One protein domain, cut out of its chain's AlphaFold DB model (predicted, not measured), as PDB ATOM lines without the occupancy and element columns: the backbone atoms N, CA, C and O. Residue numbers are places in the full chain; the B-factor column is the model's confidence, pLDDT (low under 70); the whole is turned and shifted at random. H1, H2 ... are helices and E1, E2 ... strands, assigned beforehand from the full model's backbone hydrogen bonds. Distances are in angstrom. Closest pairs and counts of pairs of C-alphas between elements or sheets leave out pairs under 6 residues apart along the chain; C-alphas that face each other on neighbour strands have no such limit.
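Overview. This is residues 3 to 118 of the 822 residues of the protein "PQQ-binding-like beta-propeller repeat protein" of Planctomycetes bacterium (UniProt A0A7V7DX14). A long helical hairpin, H1 and H2 side by side, makes the length of the model, with two small antiparallel sheets gathered at one end of it as a head. The sheet E1 E2 E3 packs on H1 along residues 56 to 65, and the sheet E4 E5 E6 E7 lies at the end where H1 begins and H2 ends. The printed part has 116 residues, with two named helices and seven named strands in the order E1 E2 E3 E4 E5 E6 H1 H2 E7, a mixed class. It is loose, with a radius of gyration of the C-alphas of 17.8 A, and spans 55 by 26 by 25 A.

Along the chain. E1, residues 3 to 5, begins at C-alpha 3 (-38.131, 105.532, -3.755) and is 6.5 A long. E2, residues 13 to 18, is 16.6 A long; E3, residues 24 to 29, 14.3 A. E4, residues 32 to 36, is 13.8 A long, E5, residues 39 to 43, 13.3 A, and E6, residues 47 to 52, 16.6 A. H1, residues 53 to 77, runs 35.4 A to C-alpha 77 (-70.757, 110.460, -17.611). H2, residues 85 to 109, is 37.0 A long. E7, residues 112 to 117, is 14.2 A long and ends at C-alpha 117 (-37.563, 80.208, -13.349).

Arrangement. E1, E2 and E3 form a meander, each strand the antiparallel neighbour of the one before; N 3 and O 17 are 2.9 A apart, N 14 and O 28 2.8 A. E4, E5 and E6 form a second meander, with N 34 and O 41 at 2.9 A and N 42 and O 49 at 2.8 A. E7 is the antiparallel neighbour of E6, with N 116 and O 48 at 2.8 A, and is an edge strand, as is E4. H1 is on the sheet E1 E2 E3 at a height over the sheet of 4.8 A; the closest C-alphas of E3 and H1, those of Ile 25 and Lys 61, are 5.8 A apart. H1 only grazes the sheet E4 E5 E6 E7, with its residues 53 to 56. H1 and H2, a helical hairpin, touch at a shallow tilt of 20 degrees, opposite ways; their closest C-alphas, those of Tyr 56 and Leu 108, are 5.8 A apart. H2 is not on either sheet. In H1 and H2 every O i to N i+4 pair is within hydrogen-bond range.

Size, cuts and confidence. The two C-alphas farthest apart, those of Ala 84 and Cys 118, are 55.6 A apart. The printed part has no cut and no long link; E1 to E2 and H1 to H2 are short, the others tight. The mean pLDDT of the printed part is 87.9, with residues 8 to 11 under 70.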
ATOM      1  N   LEU A   3     -38.444 106.380  -4.901       83.00
ATOM      2  CA  LEU A   3     -38.131 105.532  -3.755       83.00
ATOM      3  C   LEU A   3     -38.723 104.142  -3.992       83.00
ATOM      4  O   LEU A   3     -39.908 104.027  -4.290       83.00
ATOM      5  N   VAL A   4     -37.911 103.090  -3.857       83.94
ATOM      6  CA  VAL A   4     -38.383 101.699  -3.900       83.94
ATOM      7  C   VAL A   4     -38.387 101.137  -2.482       83.94
ATOM      8  O   VAL A   4     -37.373 101.199  -1.792       83.94
ATOM      9  N   THR A   5     -39.522 100.598  -2.048       83.31
ATOM     10  CA  THR A   5     -39.710 100.005  -0.717       83.31
ATOM     11  C   THR A   5     -40.275  98.589  -0.812       83.31
ATOM     12  O   THR A   5     -40.889  98.228  -1.815       83.31
ATOM     13  N   GLY A   6     -40.082  97.791   0.239       83.12
ATOM     14  CA  GLY A   6     -40.622  96.435   0.355       83.12
ATOM     15  C   GLY A   6     -39.593  95.312   0.138       83.12
ATOM     16  O   GLY A   6     -38.410  95.592  -0.061       83.12
ATOM     17  N   PRO A   7     -40.047  94.045   0.186       75.06
ATOM     18  CA  PRO A   7     -41.410  93.646   0.530       75.06
ATOM     19  C   PRO A   7     -41.674  93.845   2.026       75.06
ATOM     20  O   PRO A   7     -40.786  93.695   2.864       75.06
ATOM     21  N   GLY A   8     -42.903  94.236   2.366       64.25
ATOM     22  CA  GLY A   8     -43.369  94.239   3.756       64.25
ATOM     23  C   GLY A   8     -43.701  92.822   4.245       64.25
ATOM     24  O   GLY A   8     -43.367  91.833   3.603       64.25
ATOM     25  N   ARG A   9     -44.433  92.707   5.363       61.16
ATOM     26  CA  ARG A   9     -44.992  91.417   5.834       61.16
ATOM     27  C   ARG A   9     -46.220  90.936   5.035       61.16
ATOM     28  O   ARG A   9     -46.744  89.870   5.330       61.16
ATOM     29  N   GLY A  10     -46.710  91.752   4.100       65.06
ATOM     30  CA  GLY A  10     -47.873  91.467   3.255       65.06
ATOM     31  C   GLY A  10     -47.496  90.735   1.960       65.06
ATOM     32  O   GLY A  10     -46.557  89.936   1.964       65.06
ATOM     33  N   PRO A  11     -48.197  91.005   0.841       69.00
ATOM     34  CA  PRO A  11     -47.825  90.486  -0.471       69.00
ATOM     35  C   PRO A  11     -46.348  90.754  -0.773       69.00
ATOM     36  O   PRO A  11     -45.812  91.809  -0.417       69.00
ATOM     37  N   LYS A  12     -45.681  89.789  -1.417       81.88
ATOM     38  CA  LYS A  12     -44.267  89.875  -1.812       81.88
ATOM     39  C   LYS A  12     -44.116  90.833  -2.986       81.88
ATOM     40  O   LYS A  12     -43.924  90.415  -4.125       81.88
ATOM     41  N   GLU A  13     -44.270  92.115  -2.686       87.31
ATOM     42  CA  GLU A  13     -44.309  93.201  -3.651       87.31
ATOM     43  C   GLU A  13     -43.331  94.314  -3.278       87.31
ATOM     44  O   GLU A  13     -43.175  94.689  -2.113       87.31
ATOM     45  N   LEU A  14     -42.699  94.870  -4.306       87.06
ATOM     46  CA  LEU A  14     -41.866  96.054  -4.248       87.06
ATOM     47  C   LEU A  14     -42.611  97.237  -4.833       87.06
ATOM     48  O   LEU A  14     -43.325  97.141  -5.828       87.06
ATOM     49  N   ASN A  15     -42.380  98.381  -4.227       87.31
ATOM     50  CA  ASN A  15     -43.284  99.499  -4.292       87.31
ATOM     51  C   ASN A  15     -42.468 100.736  -4.678       87.31
ATOM     52  O   ASN A  15     -41.637 101.187  -3.894       87.31
ATOM     53  N   ALA A  16     -42.679 101.261  -5.892       87.56
ATOM     54  CA  ALA A  16     -41.999 102.450  -6.409       87.56
ATOM     55  C   ALA A  16     -42.884 103.695  -6.287       87.56
ATOM     56  O   ALA A  16     -43.937 103.769  -6.926       87.56
ATOM     57  N   ASP A  17     -42.434 104.665  -5.494       86.94
ATOM     58  CA  ASP A  17     -43.124 105.928  -5.212       86.94
ATOM     59  C   ASP A  17     -42.359 107.123  -5.776       86.94
ATOM     60  O   ASP A  17     -41.125 107.153  -5.744       86.94
ATOM     61  N   ASP A  18     -43.084 108.130  -6.262       82.25
ATOM     62  CA  ASP A  18     -42.487 109.427  -6.579       82.25
ATOM     63  C   ASP A  18     -42.100 110.142  -5.279       82.25
ATOM     64  O   ASP A  18     -42.929 110.335  -4.394       82.25
ATOM     65  N   VAL A  19     -40.837 110.547  -5.140       81.25
ATOM     66  CA  VAL A  19     -40.350 111.146  -3.884       81.25
ATOM     67  C   VAL A  19     -41.011 112.499  -3.598       81.25
ATOM     68  O   VAL A  19     -41.158 112.869  -2.432       81.25
ATOM     69  N   LYS A  20     -41.422 113.243  -4.635       81.12
ATOM     70  CA  LYS A  20     -42.012 114.577  -4.467       81.12
ATOM     71  C   LYS A  20     -43.499 114.497  -4.150       81.12
ATOM     72  O   LYS A  20     -43.942 115.124  -3.192       81.12
ATOM     73  N   THR A  21     -44.259 113.740  -4.939       82.50
ATOM     74  CA  THR A  21     -45.720 113.669  -4.769       82.50
ATOM     75  C   THR A  21     -46.155 112.601  -3.771       82.50
ATOM     76  O   THR A  21     -47.249 112.693  -3.228       82.50
ATOM     77  N   LYS A  22     -45.279 111.629  -3.472       80.25
ATOM     78  CA  LYS A  22     -45.561 110.411  -2.690       80.25
ATOM     79  C   LYS A  22     -46.552 109.460  -3.366       80.25
ATOM     80  O   LYS A  22     -47.011 108.514  -2.727       80.25
ATOM     81  N   ASP A  23     -46.859 109.681  -4.643       80.50
ATOM     82  CA  ASP A  23     -47.765 108.819  -5.392       80.50
ATOM     83  C   ASP A  23     -47.086 107.514  -5.800       80.50
ATOM     84  O   ASP A  23     -45.930 107.490  -6.242       80.50
ATOM     85  N   ARG A  24     -47.863 106.429  -5.748       85.06
ATOM     86  CA  ARG A  24     -47.462 105.113  -6.246       85.06
ATOM     87  C   ARG A  24     -47.327 105.156  -7.767       85.06
ATOM     88  O   ARG A  24     -48.316 105.270  -8.488       85.06
ATOM     89  N   ILE A  25     -46.102 105.005  -8.268       87.62
ATOM     90  CA  ILE A  25     -45.821 104.935  -9.709       87.62
ATOM     91  C   ILE A  25     -46.046 103.513 -10.221       87.62
ATOM     92  O   ILE A  25     -46.695 103.313 -11.249       87.62
ATOM     93  N   ALA A  26     -45.486 102.524  -9.524       84.81
ATOM     94  CA  ALA A  26     -45.538 101.124  -9.922       84.81
ATOM     95  C   ALA A  26     -45.421 100.187  -8.715       84.81
ATOM     96  O   ALA A  26     -44.785 100.520  -7.712       84.81
ATOM     97  N   THR A  27     -45.985  98.994  -8.873       83.56
ATOM     98  CA  THR A  27     -45.836  97.866  -7.954       83.56
ATOM     99  C   THR A  27     -45.296  96.685  -8.749       83.56
ATOM    100  O   THR A  27     -45.774  96.397  -9.848       83.56
ATOM    101  N   PHE A  28     -44.275  96.030  -8.211       83.31
ATOM    102  CA  PHE A  28     -43.604  94.887  -8.815       83.31
ATOM    103  C   PHE A  28     -43.773  93.679  -7.902       83.31
ATOM    104  O   PHE A  28     -43.500  93.782  -6.712       83.31
ATOM    105  N   GLY A  29     -44.143  92.518  -8.437       80.00
ATOM    106  CA  GLY A  29     -44.034  91.271  -7.679       80.00
ATOM    107  C   GLY A  29     -42.561  90.905  -7.488       80.00
ATOM    108  O   GLY A  29     -41.801  90.874  -8.456       80.00
ATOM    109  N   GLY A  30     -42.132  90.641  -6.257       83.81
ATOM    110  CA  GLY A  30     -40.752  90.273  -5.974       83.81
ATOM    111  C   GLY A  30     -40.333  90.422  -4.516       83.81
ATOM    112  O   GLY A  30     -40.940  91.122  -3.713       83.81
ATOM    113  N   LEU A  31     -39.239  89.743  -4.199       86.50
ATOM    114  CA  LEU A  31     -38.531  89.800  -2.928       86.50
ATOM    115  C   LEU A  31     -37.483  90.913  -2.897       86.50
ATOM    116  O   LEU A  31     -37.199  91.449  -1.831       86.50
ATOM    117  N   ARG A  32     -36.855  91.219  -4.040       89.31
ATOM    118  CA  ARG A  32     -35.773  92.211  -4.121       89.31
ATOM    119  C   ARG A  32     -35.486  92.672  -5.548       89.31
ATOM    120  O   ARG A  32     -35.802  91.973  -6.512       89.31
ATOM    121  N   MET A  33     -34.873  93.852  -5.644       91.00
ATOM    122  CA  MET A  33     -34.502  94.520  -6.891       91.00
ATOM    123  C   MET A  33     -33.042  94.973  -6.835       91.00
ATOM    124  O   MET A  33     -32.620  95.574  -5.849       91.00
ATOM    125  N   LEU A  34     -32.298  94.738  -7.913       92.12
ATOM    126  CA  LEU A  34     -31.004  95.369  -8.181       92.12
ATOM    127  C   LEU A  34     -31.140  96.276  -9.396       92.12
ATOM    128  O   LEU A  34     -31.824  95.919 -10.351       92.12
ATOM    129  N   VAL A  35     -30.479  97.428  -9.382       90.25
ATOM    130  CA  VAL A  35     -30.540  98.396 -10.482       90.25
ATOM    131  C   VAL A  35     -29.131  98.663 -10.992       90.25
ATOM    132  O   VAL A  35     -28.239  98.964 -10.204       90.25
ATOM    133  N   ASN A  36     -28.944  98.570 -12.308       90.31
ATOM    134  CA  ASN A  36     -27.721  98.974 -12.993       90.31
ATOM    135  C   ASN A  36     -28.085  99.795 -14.235       90.31
ATOM    136  O   ASN A  36     -28.579  99.261 -15.231       90.31
ATOM    137  N   GLY A  37     -27.885 101.111 -14.148       88.69
ATOM    138  CA  GLY A  37     -28.327 102.046 -15.179       88.69
ATOM    139  C   GLY A  37     -29.836 101.911 -15.459       88.69
ATOM    140  O   GLY A  37     -30.634 101.999 -14.522       88.69
ATOM    141  N   PRO A  38     -30.259 101.701 -16.723       90.81
ATOM    142  CA  PRO A  38     -31.674 101.586 -17.081       90.81
ATOM    143  C   PRO A  38     -32.282 100.208 -16.773       90.81
ATOM    144  O   PRO A  38     -33.500 100.053 -16.865       90.81
ATOM    145  N   ILE A  39     -31.467  99.207 -16.430       93.75
ATOM    146  CA  ILE A  39     -31.906  97.825 -16.214       93.75
ATOM    147  C   ILE A  39     -32.162  97.598 -14.727       93.75
ATOM    148  O   ILE A  39     -31.338  97.951 -13.881       93.75
ATOM    149  N   ALA A  40     -33.281  96.954 -14.412       93.62
ATOM    150  CA  ALA A  40     -33.530  96.391 -13.095       93.62
ATOM    151  C   ALA A  40     -33.639  94.868 -13.175       93.62
ATOM    152  O   ALA A  40     -34.326  94.333 -14.045       93.62
ATOM    153  N   TYR A  41     -32.981  94.189 -12.238       94.81
ATOM    154  CA  TYR A  41     -33.076  92.750 -12.021       94.81
ATOM    155  C   TYR A  41     -33.979  92.498 -10.825       94.81
ATOM    156  O   TYR A  41     -33.758  93.048  -9.745       94.81
ATOM    157  N   MET A  42     -34.993  91.673 -11.022       93.38
ATOM    158  CA  MET A  42     -36.024  91.359 -10.043       93.38
ATOM    159  C   MET A  42     -35.962  89.894  -9.693       93.38
ATOM    160  O   MET A  42     -36.015  89.046 -10.580       93.38
ATOM    161  N   GLN A  43     -35.923  89.616  -8.401       92.38
ATOM    162  CA  GLN A  43     -36.020  88.268  -7.872       92.38
ATOM    163  C   GLN A  43     -37.332  88.132  -7.117       92.38
ATOM    164  O   GLN A  43     -37.637  88.938  -6.240       92.38
ATOM    165  N   SER A  44     -38.090  87.097  -7.444       88.44
ATOM    166  CA  SER A  44     -39.246  86.620  -6.686       88.44
ATOM    167  C   SER A  44     -38.922  85.260  -6.063       88.44
ATOM    168  O   SER A  44     -37.792  84.791  -6.147       88.44
ATOM    169  N   GLU A  45     -39.903  84.608  -5.441       85.19
ATOM    170  CA  GLU A  45     -39.700  83.266  -4.881       85.19
ATOM    171  C   GLU A  45     -39.357  82.205  -5.926       85.19
ATOM    172  O   GLU A  45     -38.718  81.216  -5.585       85.19
ATOM    173  N   LYS A  46     -39.824  82.394  -7.166       90.12
ATOM    174  CA  LYS A  46     -39.737  81.382  -8.226       90.12
ATOM    175  C   LYS A  46     -39.156  81.900  -9.533       90.12
ATOM    176  O   LYS A  46     -38.983  81.129 -10.463       90.12
ATOM    177  N   LYS A  47     -38.899  83.203  -9.656       93.56
ATOM    178  CA  LYS A  47     -38.491  83.819 -10.926       93.56
ATOM    179  C   LYS A  47     -37.411  84.862 -10.739       93.56
ATOM    180  O   LYS A  47     -37.442  85.611  -9.759       93.56
ATOM    181  N   LEU A  48     -36.540  84.946 -11.735       94.94
ATOM    182  CA  LEU A  48     -35.590  86.028 -11.939       94.94
ATOM    183  C   LEU A  48     -35.919  86.706 -13.271       94.94
ATOM    184  O   LEU A  48     -36.158  86.031 -14.270       94.94
ATOM    185  N   SER A  49     -35.931  88.031 -13.307       95.12
ATOM    186  CA  SER A  49     -36.218  88.775 -14.536       95.12
ATOM    187  C   SER A  49     -35.384  90.038 -14.642       95.12
ATOM    188  O   SER A  49     -35.145  90.686 -13.624       95.12
ATOM    189  N   ALA A  50     -35.034  90.437 -15.862       95.62
ATOM    190  CA  ALA A  50     -34.514  91.770 -16.146       95.62
ATOM    191  C   ALA A  50     -35.539  92.584 -16.928       95.62
ATOM    192  O   ALA A  50     -36.187  92.071 -17.842       95.62
ATOM    193  N   PHE A  51     -35.659  93.868 -16.607       93.56
ATOM    194  CA  PHE A  51     -36.524  94.780 -17.346       93.56
ATOM    195  C   PHE A  51     -35.932  96.188 -17.439       93.56
ATOM    196  O   PHE A  51     -35.170  96.625 -16.572       93.56
ATOM    197  N   ASN A  52     -36.290  96.915 -18.499       94.00
ATOM    198  CA  ASN A  52     -35.944  98.323 -18.664       94.00
ATOM    199  C   ASN A  52     -36.809  99.172 -17.723       94.00
ATOM    200  O   ASN A  52     -37.955  99.514 -18.025       94.00
ATOM    201  N   ARG A  53     -36.249  99.508 -16.561       89.44
ATOM    202  CA  ARG A  53     -36.939 100.230 -15.495       89.44
ATOM    203  C   ARG A  53     -37.300 101.648 -15.904       89.44
ATOM    204  O   ARG A  53     -38.388 102.100 -15.558       89.44
ATOM    205  N   SER A  54     -36.413 102.351 -16.607       88.25
ATOM    206  CA  SER A  54     -36.659 103.741 -17.013       88.25
ATOM    207  C   SER A  54     -37.897 103.832 -17.902       88.25
ATOM    208  O   SER A  54     -38.827 104.572 -17.580       88.25
ATOM    209  N   ARG A  55     -37.961 102.985 -18.937       92.31
ATOM    210  CA  ARG A  55     -39.116 102.897 -19.838       92.31
ATOM    211  C   ARG A  55     -40.369 102.408 -19.111       92.31
ATOM    212  O   ARG A  55     -41.445 102.965 -19.299       92.31
ATOM    213  N   TYR A  56     -40.239 101.409 -18.236       91.94
ATOM    214  CA  TYR A  56     -41.376 100.887 -17.474       91.94
ATOM    215  C   TYR A  56     -42.010 101.955 -16.573       91.94
ATOM    216  O   TYR A  56     -43.232 102.086 -16.527       91.94
ATOM    217  N   LEU A  57     -41.198 102.735 -15.853       90.19
ATOM    218  CA  LEU A  57     -41.694 103.780 -14.957       90.19
ATOM    219  C   LEU A  57     -42.360 104.924 -15.725       90.19
ATOM    220  O   LEU A  57     -43.402 105.405 -15.284       90.19
ATOM    221  N   GLU A  58     -41.802 105.330 -16.864       90.38
ATOM    222  CA  GLU A  58     -42.406 106.327 -17.755       90.38
ATOM    223  C   GLU A  58     -43.798 105.880 -18.228       90.38
ATOM    224  O   GLU A  58     -44.794 106.578 -18.016       90.38
ATOM    225  N   LEU A  59     -43.889 104.662 -18.773       92.81
ATOM    226  CA  LEU A  59     -45.153 104.080 -19.227       92.81
ATOM    227  C   LEU A  59     -46.147 103.895 -18.070       92.81
ATOM    228  O   LEU A  59     -47.345 104.124 -18.245       92.81
ATOM    229  N   SER A  60     -45.677 103.535 -16.870       90.25
ATOM    230  CA  SER A  60     -46.543 103.382 -15.695       90.25
ATOM    231  C   SER A  60     -47.089 104.727 -15.206       90.25
ATOM    232  O   SER A  60     -48.268 104.802 -14.861       90.25
ATOM    233  N   LYS A  61     -46.294 105.810 -15.250       89.56
ATOM    234  CA  LYS A  61     -46.783 107.172 -14.967       89.56
ATOM    235  C   LYS A  61     -47.890 107.573 -15.945       89.56
ATOM    236  O   LYS A  61     -48.949 108.025 -15.506       89.56
ATOM    237  N   ARG A  62     -47.688 107.344 -17.249       91.31
ATOM    238  CA  ARG A  62     -48.711 107.615 -18.274       91.31
ATOM    239  C   ARG A  62     -49.979 106.796 -18.032       91.31
ATOM    240  O   ARG A  62     -51.071 107.357 -18.027       91.31
ATOM    241  N   ARG A  63     -49.840 105.497 -17.745       92.00
ATOM    242  CA  ARG A  63     -50.964 104.603 -17.428       92.00
ATOM    243  C   ARG A  63     -51.750 105.071 -16.201       92.00
ATOM    244  O   ARG A  63     -52.976 105.059 -16.235       92.00
ATOM    245  N   ASN A  64     -51.075 105.481 -15.127       88.75
ATOM    246  CA  ASN A  64     -51.747 105.969 -13.919       88.75
ATOM    247  C   ASN A  64     -52.507 107.275 -14.192       88.75
ATOM    248  O   ASN A  64     -53.652 107.406 -13.762       88.75
ATOM    249  N   SER A  65     -51.919 108.192 -14.971       89.81
ATOM    250  CA  SER A  65     -52.593 109.425 -15.393       89.81
ATOM    251  C   SER A  65     -53.855 109.136 -16.215       89.81
ATOM    252  O   SER A  65     -54.917 109.676 -15.910       89.81
ATOM    253  N   LEU A  66     -53.780 108.224 -17.191       92.31
ATOM    254  CA  LEU A  66     -54.942 107.824 -17.992       92.31
ATOM    255  C   LEU A  66     -56.021 107.128 -17.161       92.31
ATOM    256  O   LEU A  66     -57.199 107.381 -17.373       92.31
ATOM    257  N   ARG A  67     -55.650 106.297 -16.178       91.00
ATOM    258  CA  ARG A  67     -56.620 105.686 -15.250       91.00
ATOM    259  C   ARG A  67     -57.356 106.731 -14.416       91.00
ATOM    260  O   ARG A  67     -58.559 106.615 -14.218       91.00
ATOM    261  N   GLN A  68     -56.655 107.765 -13.955       88.88
ATOM    262  CA  GLN A  68     -57.284 108.868 -13.231       88.88
ATOM    263  C   GLN A  68     -58.238 109.669 -14.132       88.88
ATOM    264  O   GLN A  68     -59.330 110.040 -13.696       88.88
ATOM    265  N   GLN A  69     -57.854 109.903 -15.392       91.00
ATOM    266  CA  GLN A  69     -58.724 110.536 -16.387       91.00
ATOM    267  C   GLN A  69     -59.949 109.668 -16.703       91.00
ATOM    268  O   GLN A  69     -61.062 110.187 -16.693       91.00
ATOM    269  N   HIS A  70     -59.767 108.357 -16.890       92.44
ATOM    270  CA  HIS A  70     -60.843 107.384 -17.110       92.44
ATOM    271  C   HIS A  70     -61.879 107.438 -15.984       92.44
ATOM    272  O   HIS A  70     -63.056 107.670 -16.243       92.44
ATOM    273  N   GLU A  71     -61.442 107.357 -14.724       90.38
ATOM    274  CA  GLU A  71     -62.339 107.443 -13.564       90.38
ATOM    275  C   GLU A  71     -63.028 108.814 -13.440       90.38
ATOM    276  O   GLU A  71     -64.185 108.900 -13.023       90.38
ATOM    277  N   THR A  72     -62.352 109.897 -13.831       92.00
ATOM    278  CA  THR A  72     -62.939 111.247 -13.839       92.00
ATOM    279  C   THR A  72     -64.043 111.365 -14.890       92.00
ATOM    280  O   THR A  72     -65.153 111.788 -14.565       92.00
ATOM    281  N   ILE A  73     -63.773 110.927 -16.122       90.62
ATOM    282  CA  ILE A  73     -64.734 110.947 -17.234       90.62
ATOM    283  C   ILE A  73     -65.910 110.012 -16.939       90.62
ATOM    284  O   ILE A  73     -67.060 110.376 -17.164       90.62
ATOM    285  N   LYS A  74     -65.660 108.844 -16.345       90.88
ATOM    286  CA  LYS A  74     -66.706 107.907 -15.913       90.88
ATOM    287  C   LYS A  74     -67.636 108.523 -14.862       90.88
ATOM    288  O   LYS A  74     -68.853 108.358 -14.946       90.88
ATOM    289  N   LYS A  75     -67.092 109.283 -13.902       90.12
ATOM    290  CA  LYS A  75     -67.890 110.050 -12.927       90.12
ATOM    291  C   LYS A  75     -68.687 111.180 -13.579       90.12
ATOM    292  O   LYS A  75     -69.813 111.423 -13.155       90.12
ATOM    293  N   GLN A  76     -68.121 111.869 -14.572       88.25
ATOM    294  CA  GLN A  76     -68.828 112.901 -15.341       88.25
ATOM    295  C   GLN A  76     -69.979 112.293 -16.147       88.25
ATOM    296  O   GLN A  76     -71.104 112.766 -16.041       88.25
ATOM    297  N   LEU A  77     -69.739 111.181 -16.847       87.88
ATOM    298  CA  LEU A  77     -70.757 110.460 -17.611       87.88
ATOM    299  C   LEU A  77     -71.931 110.006 -16.727       87.88
ATOM    300  O   LEU A  77     -73.076 110.061 -17.158       87.88
ATOM    301  N   GLY A  78     -71.669 109.621 -15.473       85.56
ATOM    302  CA  GLY A  78     -72.716 109.283 -14.501       85.56
ATOM    303  C   GLY A  78     -73.609 110.456 -14.067       85.56
ATOM    304  O   GLY A  78     -74.647 110.216 -13.454       85.56
ATOM    305  N   LYS A  79     -73.224 111.705 -14.360       86.06
ATOM    306  CA  LYS A  79     -73.965 112.933 -14.010       86.06
ATOM    307  C   LYS A  79     -74.683 113.581 -15.198       86.06
ATOM    308  O   LYS A  79     -75.459 114.507 -14.989       86.06
ATOM    309  N   VAL A  80     -74.415 113.126 -16.420       83.94
ATOM    310  CA  VAL A  80     -74.962 113.695 -17.661       83.94
ATOM    311  C   VAL A  80     -76.107 112.811 -18.166       83.94
ATOM    312  O   VAL A  80     -76.066 111.587 -18.037       83.94
ATOM    313  N   ASN A  81     -77.150 113.418 -18.746       76.75
ATOM    314  CA  ASN A  81     -78.248 112.670 -19.362       76.75
ATOM    315  C   ASN A  81     -77.721 111.832 -20.547       76.75
ATOM    316  O   ASN A  81     -77.020 112.355 -21.411       76.75
ATOM    317  N   LYS A  82     -78.079 110.543 -20.606       73.56
ATOM    318  CA  LYS A  82     -77.556 109.568 -21.584       73.56
ATOM    319  C   LYS A  82     -77.823 109.941 -23.048       73.56
ATOM    320  O   LYS A  82     -77.092 109.483 -23.919       73.56
ATOM    321  N   GLU A  83     -78.841 110.757 -23.312       73.31
ATOM    322  CA  GLU A  83     -79.212 111.203 -24.663       73.31
ATOM    323  C   GLU A  83     -78.548 112.527 -25.075       73.31
ATOM    324  O   GLU A  83     -78.626 112.924 -26.239       73.31
ATOM    325  N   ALA A  84     -77.858 113.206 -24.151       80.31
ATOM    326  CA  ALA A  84     -77.183 114.463 -24.441       80.31
ATOM    327  C   ALA A  84     -75.967 114.247 -25.372       80.31
ATOM    328  O   ALA A  84     -75.243 113.256 -25.221       80.31
ATOM    329  N   PRO A  85     -75.666 115.190 -26.286       79.56
ATOM    330  CA  PRO A  85     -74.468 115.137 -27.133       79.56
ATOM    331  C   PRO A  85     -73.169 114.969 -26.327       79.56
ATOM    332  O   PRO A  85     -72.261 114.246 -26.734       79.56
ATOM    333  N   GLU A  86     -73.122 115.576 -25.139       85.19
ATOM    334  CA  GLU A  86     -72.014 115.469 -24.188       85.19
ATOM    335  C   GLU A  86     -71.787 114.024 -23.704       85.19
ATOM    336  O   GLU A  86     -70.644 113.582 -23.608       85.19
ATOM    337  N   ALA A  87     -72.848 113.236 -23.481       83.69
ATOM    338  CA  ALA A  87     -72.717 111.837 -23.067       83.69
ATOM    339  C   ALA A  87     -72.079 110.965 -24.161       83.69
ATOM    340  O   ALA A  87     -71.243 110.113 -23.852       83.69
ATOM    341  N   LYS A  88     -72.409 111.210 -25.439       85.06
ATOM    342  CA  LYS A  88     -71.768 110.524 -26.577       85.06
ATOM    343  C   LYS A  88     -70.279 110.866 -26.671       85.06
ATOM    344  O   LYS A  88     -69.467 109.963 -26.857       85.06
ATOM    345  N   GLN A  89     -69.917 112.135 -26.471       87.62
ATOM    346  CA  GLN A  89     -68.515 112.568 -26.475       87.62
ATOM    347  C   GLN A  89     -67.713 111.933 -25.331       87.62
ATOM    348  O   GLN A  89     -66.602 111.447 -25.542       87.62
ATOM    349  N   LEU A  90     -68.274 111.891 -24.119       89.31
ATOM    350  CA  LEU A  90     -67.627 111.266 -22.961       89.31
ATOM    351  C   LEU A  90     -67.448 109.749 -23.153       89.31
ATOM    352  O   LEU A  90     -66.412 109.208 -22.770       89.31
ATOM    353  N   GLN A  91     -68.414 109.063 -23.775       87.50
ATOM    354  CA  GLN A  91     -68.293 107.638 -24.120       87.50
ATOM    355  C   GLN A  91     -67.202 107.371 -25.162       87.50
ATOM    356  O   GLN A  91     -66.472 106.389 -25.034       87.50
ATOM    357  N   GLU A  92     -67.070 108.230 -26.172       89.50
ATOM    358  CA  GLU A  92     -66.003 108.112 -27.171       89.50
ATOM    359  C   GLU A  92     -64.622 108.340 -26.537       89.50
ATOM    360  O   GLU A  92     -63.699 107.552 -26.746       89.50
ATOM    361  N   ASN A  93     -64.500 109.341 -25.657       90.19
ATOM    362  CA  ASN A  93     -63.273 109.586 -24.898       90.19
ATOM    363  C   ASN A  93     -62.892 108.383 -24.013       90.19
ATOM    364  O   ASN A  93     -61.711 108.045 -23.922       90.19
ATOM    365  N   LEU A  94     -63.866 107.712 -23.379       91.31
ATOM    366  CA  LEU A  94     -63.609 106.483 -22.615       91.31
ATOM    367  C   LEU A  94     -63.070 105.366 -23.507       91.31
ATOM    368  O   LEU A  94     -62.065 104.760 -23.142       91.31
ATOM    369  N   ARG A  95     -63.673 105.134 -24.682       91.62
ATOM    370  CA  ARG A  95     -63.188 104.119 -25.633       91.62
ATOM    371  C   ARG A  95     -61.759 104.404 -26.090       91.62
ATOM    372  O   ARG A  95     -60.941 103.488 -26.126       91.62
ATOM    373  N   HIS A  96     -61.434 105.666 -26.372       92.50
ATOM    374  CA  HIS A  96     -60.072 106.065 -26.728       92.50
ATOM    375  C   HIS A  96     -59.078 105.795 -25.587       92.50
ATOM    376  O   HIS A  96     -58.013 105.218 -25.806       92.50
ATOM    377  N   ILE A  97     -59.425 106.168 -24.348       92.75
ATOM    378  CA  ILE A  97     -58.567 105.912 -23.182       92.75
ATOM    379  C   ILE A  97     -58.399 104.407 -22.941       92.75
ATOM    380  O   ILE A  97     -57.302 103.960 -22.620       92.75
ATOM    381  N   GLU A  98     -59.456 103.611 -23.103       92.31
ATOM    382  CA  GLU A  98     -59.401 102.153 -22.957       92.31
ATOM    383  C   GLU A  98     -58.482 101.504 -24.000       92.31
ATOM    384  O   GLU A  98     -57.678 100.637 -23.644       92.31
ATOM    385  N   ALA A  99     -58.521 101.973 -25.250       92.50
ATOM    386  CA  ALA A  99     -57.593 101.541 -26.292       92.50
ATOM    387  C   ALA A  99     -56.133 101.895 -25.943       92.50
ATOM    388  O   ALA A  99     -55.261 101.022 -25.977       92.50
ATOM    389  N   GLU A 100     -55.865 103.135 -25.509       93.38
ATOM    390  CA  GLU A 100     -54.518 103.575 -25.106       93.38
ATOM    391  C   GLU A 100     -54.008 102.794 -23.877       93.38
ATOM    392  O   GLU A 100     -52.839 102.405 -23.813       93.38
ATOM    393  N   LEU A 101     -54.879 102.488 -22.909       91.81
ATOM    394  CA  LEU A 101     -54.553 101.632 -21.762       91.81
ATOM    395  C   LEU A 101     -54.208 100.196 -22.189       91.81
ATOM    396  O   LEU A 101     -53.305  99.586 -21.599       91.81
ATOM    397  N   GLY A 102     -54.895  99.665 -23.204       90.56
ATOM    398  CA  GLY A 102     -54.580  98.381 -23.829       90.56
ATOM    399  C   GLY A 102     -53.178  98.377 -24.439       90.56
ATOM    400  O   GLY A 102     -52.355  97.527 -24.091       90.56
ATOM    401  N   GLU A 103     -52.853  99.380 -25.257       92.62
ATOM    402  CA  GLU A 103     -51.517  99.522 -25.849       92.62
ATOM    403  C   GLU A 103     -50.409  99.674 -24.806       92.62
ATOM    404  O   GLU A 103     -49.346  99.053 -24.913       92.62
ATOM    405  N   LEU A 104     -50.633 100.505 -23.783       92.38
ATOM    406  CA  LEU A 104     -49.666 100.709 -22.705       92.38
ATOM    407  C   LEU A 104     -49.409  99.419 -21.931       92.38
ATOM    408  O   LEU A 104     -48.284  99.194 -21.489       92.38
ATOM    409  N   SER A 105     -50.419  98.561 -21.784       89.75
ATOM    410  CA  SER A 105     -50.260  97.262 -21.129       89.75
ATOM    411  C   SER A 105     -49.314  96.347 -21.916       89.75
ATOM    412  O   SER A 105     -48.442  95.720 -21.310       89.75
ATOM    413  N   THR A 106     -49.404  96.341 -23.249       91.38
ATOM    414  CA  THR A 106     -48.452  95.634 -24.125       91.38
ATOM    415  C   THR A 106     -47.051  96.240 -24.026       91.38
ATOM    416  O   THR A 106     -46.101  95.534 -23.698       91.38
ATOM    417  N   LYS A 107     -46.923  97.569 -24.159       92.88
ATOM    418  CA  LYS A 107     -45.629  98.278 -24.062       92.88
ATOM    419  C   LYS A 107     -44.931  98.055 -22.709       92.88
ATOM    420  O   LYS A 107     -43.704  97.994 -22.643       92.88
ATOM    421  N   LEU A 108     -45.696  97.934 -21.620       90.25
ATOM    422  CA  LEU A 108     -45.177  97.605 -20.287       90.25
ATOM    423  C   LEU A 108     -44.669  96.161 -20.198       90.25
ATOM    424  O   LEU A 108     -43.674  95.917 -19.514       90.25
ATOM    425  N   ARG A 109     -45.323  95.211 -20.875       89.19
ATOM    426  CA  ARG A 109     -44.856  93.821 -20.965       89.19
ATOM    427  C   ARG A 109     -43.541  93.738 -21.740       89.19
ATOM    428  O   ARG A 109     -42.617  93.084 -21.267       89.19
ATOM    429  N   ASP A 110     -43.420  94.487 -22.832       93.06
ATOM    430  CA  ASP A 110     -42.220  94.533 -23.684       93.06
ATOM    431  C   ASP A 110     -41.006  95.191 -23.007       93.06
ATOM    432  O   ASP A 110     -39.888  95.154 -23.520       93.06
ATOM    433  N   CYS A 111     -41.193  95.804 -21.836       94.00
ATOM    434  CA  CYS A 111     -40.075  96.286 -21.033       94.00
ATOM    435  C   CYS A 111     -39.288  95.145 -20.375       94.00
ATOM    436  O   CYS A 111     -38.135  95.369 -20.003       94.00
ATOM    437  N   TYR A 112     -39.886  93.961 -20.192       93.31
ATOM    438  CA  TYR A 112     -39.185  92.787 -19.673       93.31
ATOM    439  C   TYR A 112     -38.301  92.199 -20.768       93.31
ATOM    440  O   TYR A 112     -38.786  91.739 -21.795       93.31
ATOM    441  N   LEU A 113     -36.993  92.215 -20.528       94.62
ATOM    442  CA  LEU A 113     -35.987  91.724 -21.466       94.62
ATOM    443  C   LEU A 113     -35.917  90.199 -21.442       94.62
ATOM    444  O   LEU A 113     -35.791  89.561 -22.480       94.62
ATOM    445  N   TRP A 114     -36.019  89.623 -20.246       95.69
ATOM    446  CA  TRP A 114     -36.104  88.185 -20.039       95.69
ATOM    447  C   TRP A 114     -36.715  87.881 -18.671       95.69
ATOM    448  O   TRP A 114     -36.719  88.708 -17.754       95.69
ATOM    449  N   THR A 115     -37.263  86.679 -18.531       95.25
ATOM    450  CA  THR A 115     -37.755  86.122 -17.267       95.25
ATOM    451  C   THR A 115     -37.511  84.621 -17.280       95.25
ATOM    452  O   THR A 115     -37.900  83.949 -18.232       95.25
ATOM    453  N   VAL A 116     -36.886  84.106 -16.227       95.50
ATOM    454  CA  VAL A 116     -36.549  82.689 -16.058       95.50
ATOM    455  C   VAL A 116     -37.068  82.178 -14.718       95.50
ATOM    456  O   VAL A 116     -37.209  82.951 -13.765       95.50
ATOM    457  N   GLU A 117     -37.340  80.877 -14.634       94.19
ATOM    458  CA  GLU A 117     -37.563  80.208 -13.349       94.19
ATOM    459  C   GLU A 117     -36.265  80.245 -12.522       94.19
ATOM    460  O   GLU A 117     -35.161  80.114 -13.051       94.19
ATOM    461  N   CYS A 118     -36.386  80.486 -11.221       88.62
ATOM    462  CA  CYS A 118     -35.263  80.710 -10.319       88.62
ATOM    463  C   CYS A 118     -35.611  80.216  -8.911       88.62
ATOM    464  O   CYS A 118     -36.500  80.756  -8.259       88.62
TER     465      CYS A 118